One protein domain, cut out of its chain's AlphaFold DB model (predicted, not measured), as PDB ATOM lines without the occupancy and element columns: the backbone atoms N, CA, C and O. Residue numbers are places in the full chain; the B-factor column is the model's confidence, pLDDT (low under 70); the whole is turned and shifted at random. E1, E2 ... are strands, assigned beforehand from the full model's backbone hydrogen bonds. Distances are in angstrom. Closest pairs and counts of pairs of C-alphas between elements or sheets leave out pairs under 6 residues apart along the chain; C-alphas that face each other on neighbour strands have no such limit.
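Overview. This is residues 110 to 125 and 141 to 221 of the 438 residues of an uncharacterized protein of Patescibacteria group bacterium (UniProt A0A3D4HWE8). One strongly twisted sheet of six strands makes the body: the long strands E2, E3 and E4 run side by side through its middle, the bent strand E1 forms one edge, and the two short strands E5 and E6 form the other, so far turned that the strands' lines swing by 152 degrees from edge to edge. The loop between E2 and E3 lies toward one end of the longest axis and the loop between E3 and E4 at the other, while a long loop, residues 193 to 209, leads from the end of E5 back to the beginning of E6. The printed part has 97 residues with six named strands and no named helix; the class is all strand, though under half of the residues, 41 of 97, are in named elements. The sheet is mixed, in the order E1, E2, E3, E4, E5, E6, which is also the order along the chain. The whole is compact, with a radius of gyration of the C-alphas of 13.1 A, and elongated, spanning 42 by 26 by 26 A.

Along the chain. The printed part begins with E1, residues 110 to 117, whose first C-alpha is at (-6.169, 27.303, 17.506); it measures 17.3 A from first to last C-alpha and bends by 75 degrees at residue 113. After the cut comes E2, residues 143 to 151, the longest strand by residues, 22.8 A long and bending by 56 degrees at residue 148. E3, residues 160 to 167, is 22.0 A long, and E4, residues 176 to 183, is 20.8 A long; C-alpha 176 is at (-4.641, 35.119, 41.043). E5, residues 189 to 192, and E6, residues 210 to 213, have four residues each and measure 9.5 A and 9.7 A. E6 ends with C-alpha 213 at (-14.904, 17.815, 32.778).

Arrangement. The edge strand E1 is antiparallel to E2, at 155 degrees between their directions; C-alphas 114 and 148, which face each other, are 4.7 A apart, and N 115 and O 147 are within hydrogen-bond range at 2.9 A. E2 to E5 form a meander, each strand the antiparallel neighbour of the one before. E2 and E3 are a hairpin, with 158 degrees between their directions and N 146 and O 163 at 2.9 A. E3 and E4 are a hairpin too, at 156 degrees, with N 164 and O 179 at 2.8 A and N 181 and O 162 at 2.8 A. E4 and E5 are a hairpin as well, antiparallel with 123 degrees between their directions; N 182 and O 190 are within hydrogen-bond range at 2.9 A. E5 and the other edge strand, E6, are parallel, at 30 degrees, with N 191 and O 211 at 2.8 A. E1 is apart from E4, E5 and E6, and E3 is apart from E6.

Size, cuts and confidence. The two C-alphas farthest apart are those of Ser 153 and Asp 171, at 42.8 A. The sheet's C-alphas lie up to 7.4 A off the best plane through them. Of the strand centres, that of E4 is nearest to the mean of the C-alphas, at 2.1 A, and that of E1 is farthest, at 12.9 A. Residues 126 to 140 are cut out and not printed, and C-alphas 125 and 141 are 12.2 A apart across the cut, which falls in the link from E1 to E2. Of the links printed whole, E4 to E5 is tight, E2 to E3 and E3 to E4 are short, and E5 to E6 is long, with 17 residues. The mean pLDDT of the printed part is 92.8; residues 169 to 174, between E3 and E4, are under 70.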
ATOM      1  N   ALA A 110      -6.704  26.157  18.221       96.44
ATOM      2  CA  ALA A 110      -6.169  27.303  17.506       96.44
ATOM      3  C   ALA A 110      -5.929  28.434  18.513       96.44
ATOM      4  O   ALA A 110      -6.859  29.147  18.906       96.44
ATOM      5  N   TRP A 111      -4.681  28.546  18.964       95.94
ATOM      6  CA  TRP A 111      -4.231  29.554  19.924       95.94
ATOM      7  C   TRP A 111      -4.327  30.965  19.351       95.94
ATOM      8  O   TRP A 111      -4.085  31.190  18.165       95.94
ATOM      9  N   GLN A 112      -4.685  31.917  20.206       96.31
ATOM     10  CA  GLN A 112      -4.905  33.313  19.841       96.31
ATOM     11  C   GLN A 112      -4.208  34.213  20.857       96.31
ATOM     12  O   GLN A 112      -3.960  33.815  21.994       96.31
ATOM     13  N   GLN A 113      -3.908  35.451  20.463       95.56
ATOM     14  CA  GLN A 113      -3.534  36.457  21.452       95.56
ATOM     15  C   GLN A 113      -4.698  36.635  22.434       95.56
ATOM     16  O   GLN A 113      -5.851  36.675  22.005       95.56
ATOM     17  N   ARG A 114      -4.396  36.735  23.736       96.56
ATOM     18  CA  ARG A 114      -5.449  36.877  24.747       96.56
ATOM     19  C   ARG A 114      -6.350  38.077  24.444       96.56
ATOM     20  O   ARG A 114      -5.871  39.181  24.190       96.56
ATOM     21  N   GLU A 115      -7.652  37.860  24.531       97.62
ATOM     22  CA  GLU A 115      -8.681  38.874  24.326       97.62
ATOM     23  C   GLU A 115      -9.538  38.972  25.589       97.62
ATOM     24  O   GLU A 115     -10.135  37.982  26.013       97.62
ATOM     25  N   LEU A 116      -9.598  40.154  26.211       97.19
ATOM     26  CA  LEU A 116     -10.504  40.402  27.334       97.19
ATOM     27  C   LEU A 116     -11.951  40.350  26.833       97.19
ATOM     28  O   LEU A 116     -12.334  41.131  25.965       97.19
ATOM     29  N   ILE A 117     -12.762  39.473  27.416       97.81
ATOM     30  CA  ILE A 117     -14.180  39.325  27.076       97.81
ATOM     31  C   ILE A 117     -15.079  39.800  28.224       97.81
ATOM     32  O   ILE A 117     -14.638  40.021  29.352       97.81
ATOM     33  N   GLY A 118     -16.369  39.967  27.925       96.00
ATOM     34  CA  GLY A 118     -17.372  40.338  28.922       96.00
ATOM     35  C   GLY A 118     -17.526  39.305  30.046       96.00
ATOM     36  O   GLY A 118     -17.101  38.156  29.929       96.00
ATOM     37  N   SER A 119     -18.177  39.728  31.134       95.06
ATOM     38  CA  SER A 119     -18.446  38.877  32.299       95.06
ATOM     39  C   SER A 119     -19.116  37.556  31.914       95.06
ATOM     40  O   SER A 119     -20.106  37.543  31.182       95.06
ATOM     41  N   LEU A 120     -18.623  36.453  32.482       95.38
ATOM     42  CA  LEU A 120     -19.278  35.144  32.416       95.38
ATOM     43  C   LEU A 120     -20.294  34.920  33.547       95.38
ATOM     44  O   LEU A 120     -20.966  33.892  33.566       95.38
ATOM     45  N   ASN A 121     -20.421  35.869  34.484       93.44
ATOM     46  CA  ASN A 121     -21.300  35.777  35.655       93.44
ATOM     47  C   ASN A 121     -21.083  34.482  36.462       93.44
ATOM     48  O   ASN A 121     -22.044  33.848  36.903       93.44
ATOM     49  N   LEU A 122     -19.812  34.088  36.621       93.94
ATOM     50  CA  LEU A 122     -19.416  32.889  37.366       93.94
ATOM     51  C   LEU A 122     -19.450  33.079  38.882       93.94
ATOM     52  O   LEU A 122     -19.481  32.089  39.599       93.94
ATOM     53  N   MET A 123     -19.418  34.313  39.379       93.06
ATOM     54  CA  MET A 123     -19.342  34.575  40.817       93.06
ATOM     55  C   MET A 123     -20.725  34.465  41.467       93.06
ATOM     56  O   MET A 123     -21.708  35.004  40.947       93.06
ATOM     57  N   LYS A 124     -20.800  33.813  42.630       89.81
ATOM     58  CA  LYS A 124     -21.976  33.825  43.502       89.81
ATOM     59  C   LYS A 124     -22.277  35.271  43.914       89.81
ATOM     60  O   LYS A 124     -21.350  36.040  44.187       89.81
ATOM     61  N   PRO A 125     -23.557  35.661  44.012       84.12
ATOM     62  CA  PRO A 125     -23.917  36.915  44.656       84.12
ATOM     63  C   PRO A 125     -23.382  36.907  46.091       84.12
ATOM     64  O   PRO A 125     -23.621  35.947  46.825       84.12
ATOM     65  N   SER A 141     -15.874  42.449  40.022       79.00
ATOM     66  CA  SER A 141     -14.620  43.149  39.699       79.00
ATOM     67  C   SER A 141     -13.378  42.298  39.966       79.00
ATOM     68  O   SER A 141     -12.304  42.618  39.458       79.00
ATOM     69  N   LEU A 142     -13.528  41.205  40.721       83.25
ATOM     70  CA  LEU A 142     -12.442  40.302  41.102       83.25
ATOM     71  C   LEU A 142     -12.150  39.234  40.047       83.25
ATOM     72  O   LEU A 142     -11.107  38.588  40.103       83.25
ATOM     73  N   ALA A 143     -13.049  39.056  39.079       92.50
ATOM     74  CA  ALA A 143     -12.894  38.097  37.999       92.50
ATOM     75  C   ALA A 143     -12.729  38.815  36.658       92.50
ATOM     76  O   ALA A 143     -13.551  39.642  36.262       92.50
ATOM     77  N   ARG A 144     -11.676  38.458  35.922       95.31
ATOM     78  CA  ARG A 144     -11.484  38.855  34.522       95.31
ATOM     79  C   ARG A 144     -11.505  37.617  33.640       95.31
ATOM     80  O   ARG A 144     -11.021  36.564  34.040       95.31
ATOM     81  N   TYR A 145     -12.055  37.748  32.441       97.19
ATOM     82  CA  TYR A 145     -12.255  36.622  31.533       97.19
ATOM     83  C   TYR A 145     -11.519  36.882  30.231       97.19
ATOM     84  O   TYR A 145     -11.689  37.939  29.627       97.19
ATOM     85  N   TYR A 146     -10.719  35.917  29.793       98.00
ATOM     86  CA  TYR A 146      -9.889  36.055  28.606       98.00
ATOM     87  C   TYR A 146     -10.126  34.893  27.657       98.00
ATOM     88  O   TYR A 146      -9.952  33.742  28.046       98.00
ATOM     89  N   LYS A 147     -10.477  35.179  26.405       98.19
ATOM     90  CA  LYS A 147     -10.403  34.188  25.331       98.19
ATOM     91  C   LYS A 147      -8.940  34.041  24.917       98.19
ATOM     92  O   LYS A 147      -8.283  35.038  24.637       98.19
ATOM     93  N   VAL A 148      -8.433  32.811  24.901       97.94
ATOM     94  CA  VAL A 148      -7.020  32.501  24.581       97.94
ATOM     95  C   VAL A 148      -6.870  31.538  23.399       97.94
ATOM     96  O   VAL A 148      -5.768  31.269  22.928       97.94
ATOM     97  N   GLY A 149      -7.984  31.022  22.884       97.81
ATOM     98  CA  GLY A 149      -7.995  30.164  21.711       97.81
ATOM     99  C   GLY A 149      -9.395  29.684  21.359       97.81
ATOM    100  O   GLY A 149     -10.381  30.061  21.994       97.81
ATOM    101  N   GLN A 150      -9.470  28.829  20.346       98.19
ATOM    102  CA  GLN A 150     -10.684  28.118  19.960       98.19
ATOM    103  C   GLN A 150     -10.351  26.649  19.724       98.19
ATOM    104  O   GLN A 150      -9.340  26.338  19.095       98.19
ATOM    105  N   PHE A 151     -11.184  25.745  20.218       98.12
ATOM    106  CA  PHE A 151     -11.036  24.319  19.966       98.12
ATOM    107  C   PHE A 151     -11.323  24.009  18.500       98.12
ATOM    108  O   PHE A 151     -12.380  24.366  17.985       98.12
ATOM    109  N   VAL A 152     -10.407  23.316  17.832       97.44
ATOM    110  CA  VAL A 152     -10.573  22.911  16.424       97.44
ATOM    111  C   VAL A 152     -10.831  21.413  16.269       97.44
ATOM    112  O   VAL A 152     -11.157  20.954  15.178       97.44
ATOM    113  N   SER A 153     -10.725  20.641  17.355       96.00
ATOM    114  CA  SER A 153     -11.031  19.209  17.375       96.00
ATOM    115  C   SER A 153     -11.516  18.739  18.757       96.00
ATOM    116  O   SER A 153     -11.427  19.456  19.758       96.00
ATOM    117  N   GLY A 154     -12.049  17.515  18.816       95.81
ATOM    118  CA  GLY A 154     -12.523  16.890  20.053       95.81
ATOM    119  C   GLY A 154     -13.949  17.300  20.469       95.81
ATOM    120  O   GLY A 154     -14.677  17.910  19.688       95.81
ATOM    121  N   PRO A 155     -14.382  16.960  21.698       97.56
ATOM    122  CA  PRO A 155     -15.755  17.190  22.171       97.56
ATOM    123  C   PRO A 155     -16.131  18.675  22.297       97.56
ATOM    124  O   PRO A 155     -17.315  19.007  22.340       97.56
ATOM    125  N   TYR A 156     -15.135  19.561  22.348       97.94
ATOM    126  CA  TYR A 156     -15.314  21.007  22.448       97.94
ATOM    127  C   TYR A 156     -15.116  21.737  21.120       97.94
ATOM    128  O   TYR A 156     -15.037  22.958  21.138       97.94
ATOM    129  N   GLN A 157     -15.041  21.034  19.984       97.88
ATOM    130  CA  GLN A 157     -14.842  21.650  18.670       97.88
ATOM    131  C   GLN A 157     -15.760  22.872  18.451       97.88
ATOM    132  O   GLN A 157     -16.935  22.862  18.821       97.88
ATOM    133  N   ASP A 158     -15.179  23.927  17.879       97.75
ATOM    134  CA  ASP A 158     -15.762  25.247  17.614       97.75
ATOM    135  C   ASP A 158     -16.071  26.104  18.857       97.75
ATOM    136  O   ASP A 158     -16.492  27.255  18.717       97.75
ATOM    137  N   GLN A 159     -15.824  25.602  20.072       98.50
ATOM    138  CA  GLN A 159     -15.977  26.368  21.313       98.50
ATOM    139  C   GLN A 159     -14.740  27.220  21.613       98.50
ATOM    140  O   GLN A 159     -13.615  26.878  21.248       98.50
ATOM    141  N   ASP A 160     -14.944  28.324  22.324       98.62
ATOM    142  CA  ASP A 160     -13.855  29.173  22.797       98.62
ATOM    143  C   ASP A 160     -13.160  28.520  23.999       98.62
ATOM    144  O   ASP A 160     -13.824  28.017  24.909       98.62
ATOM    145  N   LEU A 161     -11.829  28.589  24.036       98.50
ATOM    146  CA  LEU A 161     -11.052  28.347  25.248       98.50
ATOM    147  C   LEU A 161     -10.914  29.667  26.007       98.50
ATOM    148  O   LEU A 161     -10.326  30.631  25.504       98.50
ATOM    149  N   VAL A 162     -11.455  29.700  27.221       98.50
ATOM    150  CA  VAL A 162     -11.506  30.890  28.070       98.50
ATOM    151  C   VAL A 162     -10.796  30.635  29.394       98.50
ATOM    152  O   VAL A 162     -11.029  29.614  30.032       98.50
ATOM    153  N   ILE A 163      -9.982  31.588  29.838       97.88
ATOM    154  CA  ILE A 163      -9.402  31.625  31.181       97.88
ATOM    155  C   ILE A 163     -10.181  32.634  32.026       97.88
ATOM    156  O   ILE A 163     -10.264  33.815  31.679       97.88
ATOM    157  N   ALA A 164     -10.740  32.182  33.145       97.06
ATOM    158  CA  ALA A 164     -11.238  33.043  34.208       97.06
ATOM    159  C   ALA A 164     -10.110  33.278  35.221       97.06
ATOM    160  O   ALA A 164      -9.719  32.365  35.945       97.06
ATOM    161  N   ALA A 165      -9.587  34.500  35.247       95.31
ATOM    162  CA  ALA A 165      -8.579  34.955  36.189       95.31
ATOM    163  C   ALA A 165      -9.265  35.585  37.406       95.31
ATOM    164  O   ALA A 165      -9.828  36.678  37.301       95.31
ATOM    165  N   LEU A 166      -9.237  34.884  38.537       93.06
ATOM    166  CA  LEU A 166      -9.865  35.310  39.785       93.06
ATOM    167  C   LEU A 166      -8.804  35.819  40.751       93.06
ATOM    168  O   LEU A 166      -7.884  35.087  41.103       93.06
ATOM    169  N   ILE A 167      -8.943  37.064  41.192       87.69
ATOM    170  CA  ILE A 167      -8.096  37.652  42.225       87.69
ATOM    171  C   ILE A 167      -8.678  37.252  43.579       87.69
ATOM    172  O   ILE A 167      -9.756  37.708  43.960       87.69
ATOM    173  N   MET A 168      -7.963  36.394  44.304       79.75
ATOM    174  CA  MET A 168      -8.317  36.044  45.676       79.75
ATOM    175  C   MET A 168      -8.066  37.263  46.567       79.75
ATOM    176  O   MET A 168      -6.944  37.763  46.616       79.75
ATOM    177  N   PHE A 169      -9.069  37.743  47.297       67.62
ATOM    178  CA  PHE A 169      -8.830  38.733  48.345       67.62
ATOM    179  C   PHE A 169      -8.531  38.018  49.661       67.62
ATOM    180  O   PHE A 169      -9.392  37.375  50.253       67.62
ATOM    181  N   ASN A 170      -7.294  38.157  50.119       65.88
ATOM    182  CA  ASN A 170      -6.979  38.156  51.540       65.88
ATOM    183  C   ASN A 170      -6.503  39.573  51.905       65.88
ATOM    184  O   ASN A 170      -6.259  40.389  51.012       65.88
ATOM    185  N   ASP A 171      -6.343  39.866  53.195       49.69
ATOM    186  CA  ASP A 171      -5.931  41.193  53.687       49.69
ATOM    187  C   ASP A 171      -4.575  41.688  53.126       49.69
ATOM    188  O   ASP A 171      -4.185  42.828  53.364       49.69
ATOM    189  N   LEU A 172      -3.850  40.851  52.370       59.44
ATOM    190  CA  LEU A 172      -2.510  41.108  51.838       59.44
ATOM    191  C   LEU A 172      -2.425  41.058  50.300       59.44
ATOM    192  O   LEU A 172      -1.324  41.134  49.757       59.44
ATOM    193  N   GLY A 173      -3.556  40.951  49.595       65.69
ATOM    194  CA  GLY A 173      -3.580  40.677  48.157       65.69
ATOM    195  C   GLY A 173      -3.268  39.203  47.884       65.69
ATOM    196  O   GLY A 173      -2.136  38.742  48.020       65.69
ATOM    197  N   GLY A 174      -4.292  38.430  47.526       69.19
ATOM    198  CA  GLY A 174      -4.147  36.998  47.309       69.19
ATOM    199  C   GLY A 174      -3.670  36.659  45.894       69.19
ATOM    200  O   GLY A 174      -3.672  37.501  44.991       69.19
ATOM    201  N   PRO A 175      -3.248  35.401  45.680       80.12
ATOM    202  CA  PRO A 175      -2.831  34.943  44.367       80.12
ATOM    203  C   PRO A 175      -3.992  35.042  43.376       80.12
ATOM    204  O   PRO A 175      -5.156  34.829  43.724       80.12
ATOM    205  N   THR A 176      -3.670  35.329  42.118       88.50
ATOM    206  CA  THR A 176      -4.641  35.119  41.043       88.50
ATOM    207  C   THR A 176      -4.726  33.622  40.751       88.50
ATOM    208  O   THR A 176      -3.690  32.960  40.723       88.50
ATOM    209  N   ARG A 177      -5.941  33.097  40.566       91.88
ATOM    210  CA  ARG A 177      -6.220  31.712  40.162       91.88
ATOM    211  C   ARG A 177      -6.777  31.684  38.744       91.88
ATOM    212  O   ARG A 177      -7.680  32.463  38.434       91.88
ATOM    213  N   PHE A 178      -6.247  30.816  37.886       94.88
ATOM    214  CA  PHE A 178      -6.692  30.683  36.492       94.88
ATOM    215  C   PHE A 178      -7.530  29.413  36.297       94.88
ATOM    216  O   PHE A 178      -7.014  28.302  36.349       94.88
ATOM    217  N   TYR A 179      -8.826  29.575  36.022       96.25
ATOM    218  CA  TYR A 179      -9.736  28.471  35.697       96.25
ATOM    219  C   TYR A 179      -9.993  28.426  34.195       96.25
ATOM    220  O   TYR A 179     -10.311  29.448  33.586       96.25
ATOM    221  N   TYR A 180      -9.896  27.243  33.602       97.94
ATOM    222  CA  TYR A 180     -10.006  27.046  32.160       97.94
ATOM    223  C   TYR A 180     -11.390  26.515  31.814       97.94
ATOM    224  O   TYR A 180     -11.826  25.499  32.350       97.94
ATOM    225  N   PHE A 181     -12.065  27.172  30.878       98.50
ATOM    226  CA  PHE A 181     -13.400  26.812  30.425       98.50
ATOM    227  C   PHE A 181     -13.431  26.606  28.915       98.50
ATOM    228  O   PHE A 181     -12.867  27.398  28.162       98.50
ATOM    229  N   ALA A 182     -14.172  25.593  28.474       98.56
ATOM    230  CA  ALA A 182     -14.738  25.580  27.134       98.56
ATOM    231  C   ALA A 182     -16.075  26.331  27.156       98.56
ATOM    232  O   ALA A 182     -16.930  26.066  28.009       98.56
ATOM    233  N   LYS A 183     -16.245  27.292  26.245       98.56
ATOM    234  CA  LYS A 183     -17.432  28.146  26.150       98.56
ATOM    235  C   LYS A 183     -18.049  28.048  24.762       98.56
ATOM    236  O   LYS A 183     -17.425  28.412  23.768       98.56
ATOM    237  N   ASN A 184     -19.308  27.631  24.693       98.06
ATOM    238  CA  ASN A 184     -20.025  27.552  23.421       98.06
ATOM    239  C   ASN A 184     -20.736  28.868  23.040       98.06
ATOM    240  O   ASN A 184     -20.792  29.829  23.813       98.06
ATOM    241  N   SER A 185     -21.339  28.900  21.848       97.00
ATOM    242  CA  SER A 185     -22.054  30.074  21.324       97.00
ATOM    243  C   SER A 185     -23.322  30.449  22.105       97.00
ATOM    244  O   SER A 185     -23.793  31.579  21.999       97.00
ATOM    245  N   GLN A 186     -23.863  29.545  22.930       97.25
ATOM    246  CA  GLN A 186     -24.978  29.807  23.848       97.25
ATOM    247  C   GLN A 186     -24.515  30.180  25.269       97.25
ATOM    248  O   GLN A 186     -25.328  30.161  26.192       97.25
ATOM    249  N   ASN A 187     -23.230  30.505  25.465       96.31
ATOM    250  CA  ASN A 187     -22.615  30.802  26.766       96.31
ATOM    251  C   ASN A 187     -22.719  29.665  27.801       96.31
ATOM    252  O   ASN A 187     -22.610  29.920  28.999       96.31
ATOM    253  N   LYS A 188     -22.914  28.414  27.371       97.88
ATOM    254  CA  LYS A 188     -22.743  27.265  28.266       97.88
ATOM    255  C   LYS A 188     -21.255  27.019  28.471       97.88
ATOM    256  O   LYS A 188     -20.474  27.130  27.525       97.88
ATOM    257  N   LEU A 189     -20.900  26.683  29.705       98.50
ATOM    258  CA  LEU A 189     -19.523  26.550  30.158       98.50
ATOM    259  C   LEU A 189     -19.252  25.125  30.639       98.50
ATOM    260  O   LEU A 189     -20.067  24.540  31.354       98.50
ATOM    261  N   ALA A 190     -18.079  24.605  30.289       98.50
ATOM    262  CA  ALA A 190     -17.514  23.397  30.870       98.50
ATOM    263  C   ALA A 190     -16.137  23.718  31.462       98.50
ATOM    264  O   ALA A 190     -15.241  24.140  30.734       98.50
ATOM    265  N   LEU A 191     -15.977  23.548  32.776       98.31
ATOM    266  CA  LEU A 191     -14.697  23.686  33.466       98.31
ATOM    267  C   LEU A 191     -13.795  22.504  33.107       98.31
ATOM    268  O   LEU A 191     -14.167  21.349  33.314       98.31
ATOM    269  N   LEU A 192     -12.589  22.801  32.640       97.94
ATOM    270  CA  LEU A 192     -11.567  21.820  32.302       97.94
ATOM    271  C   LEU A 192     -10.700  21.572  33.541       97.94
ATOM    272  O   LEU A 192      -9.672  22.222  33.750       97.94
ATOM    273  N   ALA A 193     -11.134  20.643  34.395       95.94
ATOM    274  CA  ALA A 193     -10.577  20.475  35.738       95.94
ATOM    275  C   ALA A 193      -9.096  20.068  35.737       95.94
ATOM    276  O   ALA A 193      -8.364  20.434  36.644       95.94
ATOM    277  N   LYS A 194      -8.616  19.365  34.703       94.88
ATOM    278  CA  LYS A 194      -7.194  18.990  34.587       94.88
ATOM    279  C   LYS A 194      -6.245  20.166  34.331       94.88
ATOM    280  O   LYS A 194      -5.043  19.998  34.510       94.88
ATOM    281  N   HIS A 195      -6.773  21.313  33.907       94.75
ATOM    282  CA  HIS A 195      -6.002  22.539  33.650       94.75
ATOM    283  C   HIS A 195      -6.313  23.646  34.646       94.75
ATOM    284  O   HIS A 195      -5.705  24.704  34.587       94.75
ATOM    285  N   SER A 196      -7.268  23.413  35.540       94.56
ATOM    286  CA  SER A 196      -7.705  24.386  36.533       94.56
ATOM    287  C   SER A 196      -7.201  23.965  37.913       94.56
ATOM    288  O   SER A 196      -6.981  22.771  38.141       94.56
ATOM    289  N   PRO A 197      -7.028  24.904  38.857       91.88
ATOM    290  CA  PRO A 197      -6.847  24.532  40.250       91.88
ATOM    291  C   PRO A 197      -8.089  23.796  40.769       91.88
ATOM    292  O   PRO A 197      -9.162  23.806  40.157       91.88
ATOM    293  N   GLU A 198      -7.934  23.150  41.924       91.50
ATOM    294  CA  GLU A 198      -9.069  22.617  42.672       91.50
ATOM    295  C   GLU A 198     -10.075  23.745  42.958       91.50
ATOM    296  O   GLU A 198      -9.688  24.884  43.222       91.50
ATOM    297  N   LEU A 199     -11.368  23.437  42.840       91.44
ATOM    298  CA  LEU A 199     -12.434  24.381  43.164       91.44
ATOM    299  C   LEU A 199     -12.586  24.453  44.679       91.44
ATOM    300  O   LEU A 199     -12.941  23.450  45.302       91.44
ATOM    301  N   TYR A 200     -12.393  25.636  45.246       88.75
ATOM    302  CA  TYR A 200     -12.634  25.884  46.657       88.75
ATOM    303  C   TYR A 200     -13.905  26.715  46.841       88.75
ATOM    304  O   TYR A 200     -14.238  27.568  46.017       88.75
ATOM    305  N   GLU A 201     -14.647  26.485  47.928       86.94
ATOM    306  CA  GLU A 201     -15.863  27.265  48.188       86.94
ATOM    307  C   GLU A 201     -15.552  28.754  48.387       86.94
ATOM    308  O   GLU A 201     -16.339  29.602  47.955       86.94
ATOM    309  N   GLU A 202     -14.391  29.069  48.975       85.75
ATOM    310  CA  GLU A 202     -13.917  30.441  49.164       85.75
ATOM    311  C   GLU A 202     -13.631  31.196  47.858       85.75
ATOM    312  O   GLU A 202     -13.606  32.425  47.876       85.75
ATOM    313  N   ASP A 203     -13.495  30.504  46.719       87.69
ATOM    314  CA  ASP A 203     -13.335  31.157  45.412       87.69
ATOM    315  C   ASP A 203     -14.598  31.917  44.993       87.69
ATOM    316  O   ASP A 203     -14.581  32.714  44.056       87.69
ATOM    317  N   GLY A 204     -15.732  31.643  45.649       89.88
ATOM    318  CA  GLY A 204     -17.001  32.296  45.361       89.88
ATOM    319  C   GLY A 204     -17.573  31.945  43.988       89.88
ATOM    320  O   GLY A 204     -18.491  32.622  43.534       89.88
ATOM    321  N   ILE A 205     -17.077  30.902  43.319       93.06
ATOM    322  CA  ILE A 205     -17.582  30.454  42.018       93.06
ATOM    323  C   ILE A 205     -18.931  29.724  42.202       93.06
ATOM    324  O   ILE A 205     -19.080  28.840  43.046       93.06
ATOM    325  N   ASP A 206     -19.944  30.071  41.406       95.06
ATOM    326  CA  ASP A 206     -21.244  29.396  41.348       95.06
ATOM    327  C   ASP A 206     -21.167  28.144  40.465       95.06
ATOM    328  O   ASP A 206     -21.257  28.207  39.237       95.06
ATOM    329  N   HIS A 207     -21.035  26.984  41.109       95.38
ATOM    330  CA  HIS A 207     -20.905  25.687  40.440       95.38
ATOM    331  C   HIS A 207     -22.121  25.315  39.577       95.38
ATOM    332  O   HIS A 207     -22.008  24.462  38.705       95.38
ATOM    333  N   ASN A 208     -23.277  25.967  39.756       96.38
ATOM    334  CA  ASN A 208     -24.463  25.702  38.935       96.38
ATOM    335  C   ASN A 208     -24.385  26.342  37.537       96.38
ATOM    336  O   ASN A 208     -25.272  26.129  36.709       96.38
ATOM    337  N   LYS A 209     -23.361  27.162  37.269       96.88
ATOM    338  CA  LYS A 209     -23.182  27.873  35.993       96.88
ATOM    339  C   LYS A 209     -22.427  27.069  34.935       96.88
ATOM    340  O   LYS A 209     -22.375  27.505  33.786       96.88
ATOM    341  N   PHE A 210     -21.846  25.929  35.293       98.00
ATOM    342  CA  PHE A 210     -21.016  25.130  34.394       98.00
ATOM    343  C   PHE A 210     -21.078  23.641  34.731       98.00
ATOM    344  O   PHE A 210     -21.498  23.238  35.811       98.00
ATOM    345  N   THR A 211     -20.636  22.810  33.792       98.31
ATOM    346  CA  THR A 211     -20.339  21.393  34.035       98.31
ATOM    347  C   THR A 211     -18.848  21.205  34.290       98.31
ATOM    348  O   THR A 211     -18.046  22.015  33.835       98.31
ATOM    349  N   ILE A 212     -18.450  20.136  34.977       98.12
ATOM    350  CA  ILE A 212     -17.035  19.830  35.229       98.12
ATOM    351  C   ILE A 212     -16.610  18.663  34.339       98.12
ATOM    352  O   ILE A 212     -17.195  17.585  34.415       98.12
ATOM    353  N   ASP A 213     -15.574  18.872  33.531       98.31
ATOM    354  CA  ASP A 213     -14.904  17.815  32.778       98.31
ATOM    355  C   ASP A 213     -13.547  17.507  33.411       98.31
ATOM    356  O   ASP A 213     -12.607  18.305  33.380       98.31
ATOM    357  N   THR A 214     -13.456  16.322  34.008       97.31
ATOM    358  CA  THR A 214     -12.245  15.813  34.661       97.31
ATOM    359  C   THR A 214     -11.371  14.983  33.731       97.31
ATOM    360  O   THR A 214     -10.279  14.567  34.118       97.31
ATOM    361  N   SER A 215     -11.832  14.708  32.514       96.94
ATOM    362  CA  SER A 215     -11.203  13.768  31.593       96.94
ATOM    363  C   SER A 215     -10.395  14.475  30.512       96.94
ATOM    364  O   SER A 215      -9.278  14.031  30.219       96.94
ATOM    365  N   TYR A 216     -10.917  15.583  29.977       97.00
ATOM    366  CA  TYR A 216     -10.356  16.254  28.816       97.00
ATOM    367  C   TYR A 216      -9.000  16.902  29.110       97.00
ATOM    368  O   TYR A 216      -8.747  17.459  30.180       97.00
ATOM    369  N   GLN A 217      -8.100  16.794  28.139       95.62
ATOM    370  CA  GLN A 217      -6.712  17.221  28.229       95.62
ATOM    371  C   GLN A 217      -6.339  18.014  26.984       95.62
ATOM    372  O   GLN A 217      -6.668  17.613  25.875       95.62
ATOM    373  N   ILE A 218      -5.617  19.112  27.202       95.12
ATOM    374  CA  ILE A 218      -5.014  19.946  26.171       95.12
ATOM    375  C   ILE A 218      -3.526  19.642  26.253       95.12
ATOM    376  O   ILE A 218      -2.854  20.119  27.169       95.12
ATOM    377  N   ALA A 219      -3.025  18.790  25.358       92.75
ATOM    378  CA  ALA A 219      -1.685  18.208  25.482       92.75
ATOM    379  C   ALA A 219      -0.589  19.280  25.639       92.75
ATOM    380  O   ALA A 219       0.298  19.150  26.478       92.75
ATOM    381  N   ARG A 220      -0.706  20.395  24.904       91.50
ATOM    382  CA  ARG A 220       0.263  21.503  24.932       91.50
ATOM    383  C   ARG A 220       0.289  22.330  26.222       91.50
ATOM    384  O   ARG A 220       1.187  23.151  26.378       91.50
ATOM    385  N   LEU A 221      -0.668  22.141  27.131       92.69
ATOM    386  CA  LEU A 221      -0.638  22.771  28.455       92.69
ATOM    387  C   LEU A 221       0.067  21.899  29.507       92.69
ATOM    388  O   LEU A 221       0.370  22.393  30.595       92.69
TER     389      LEU A 221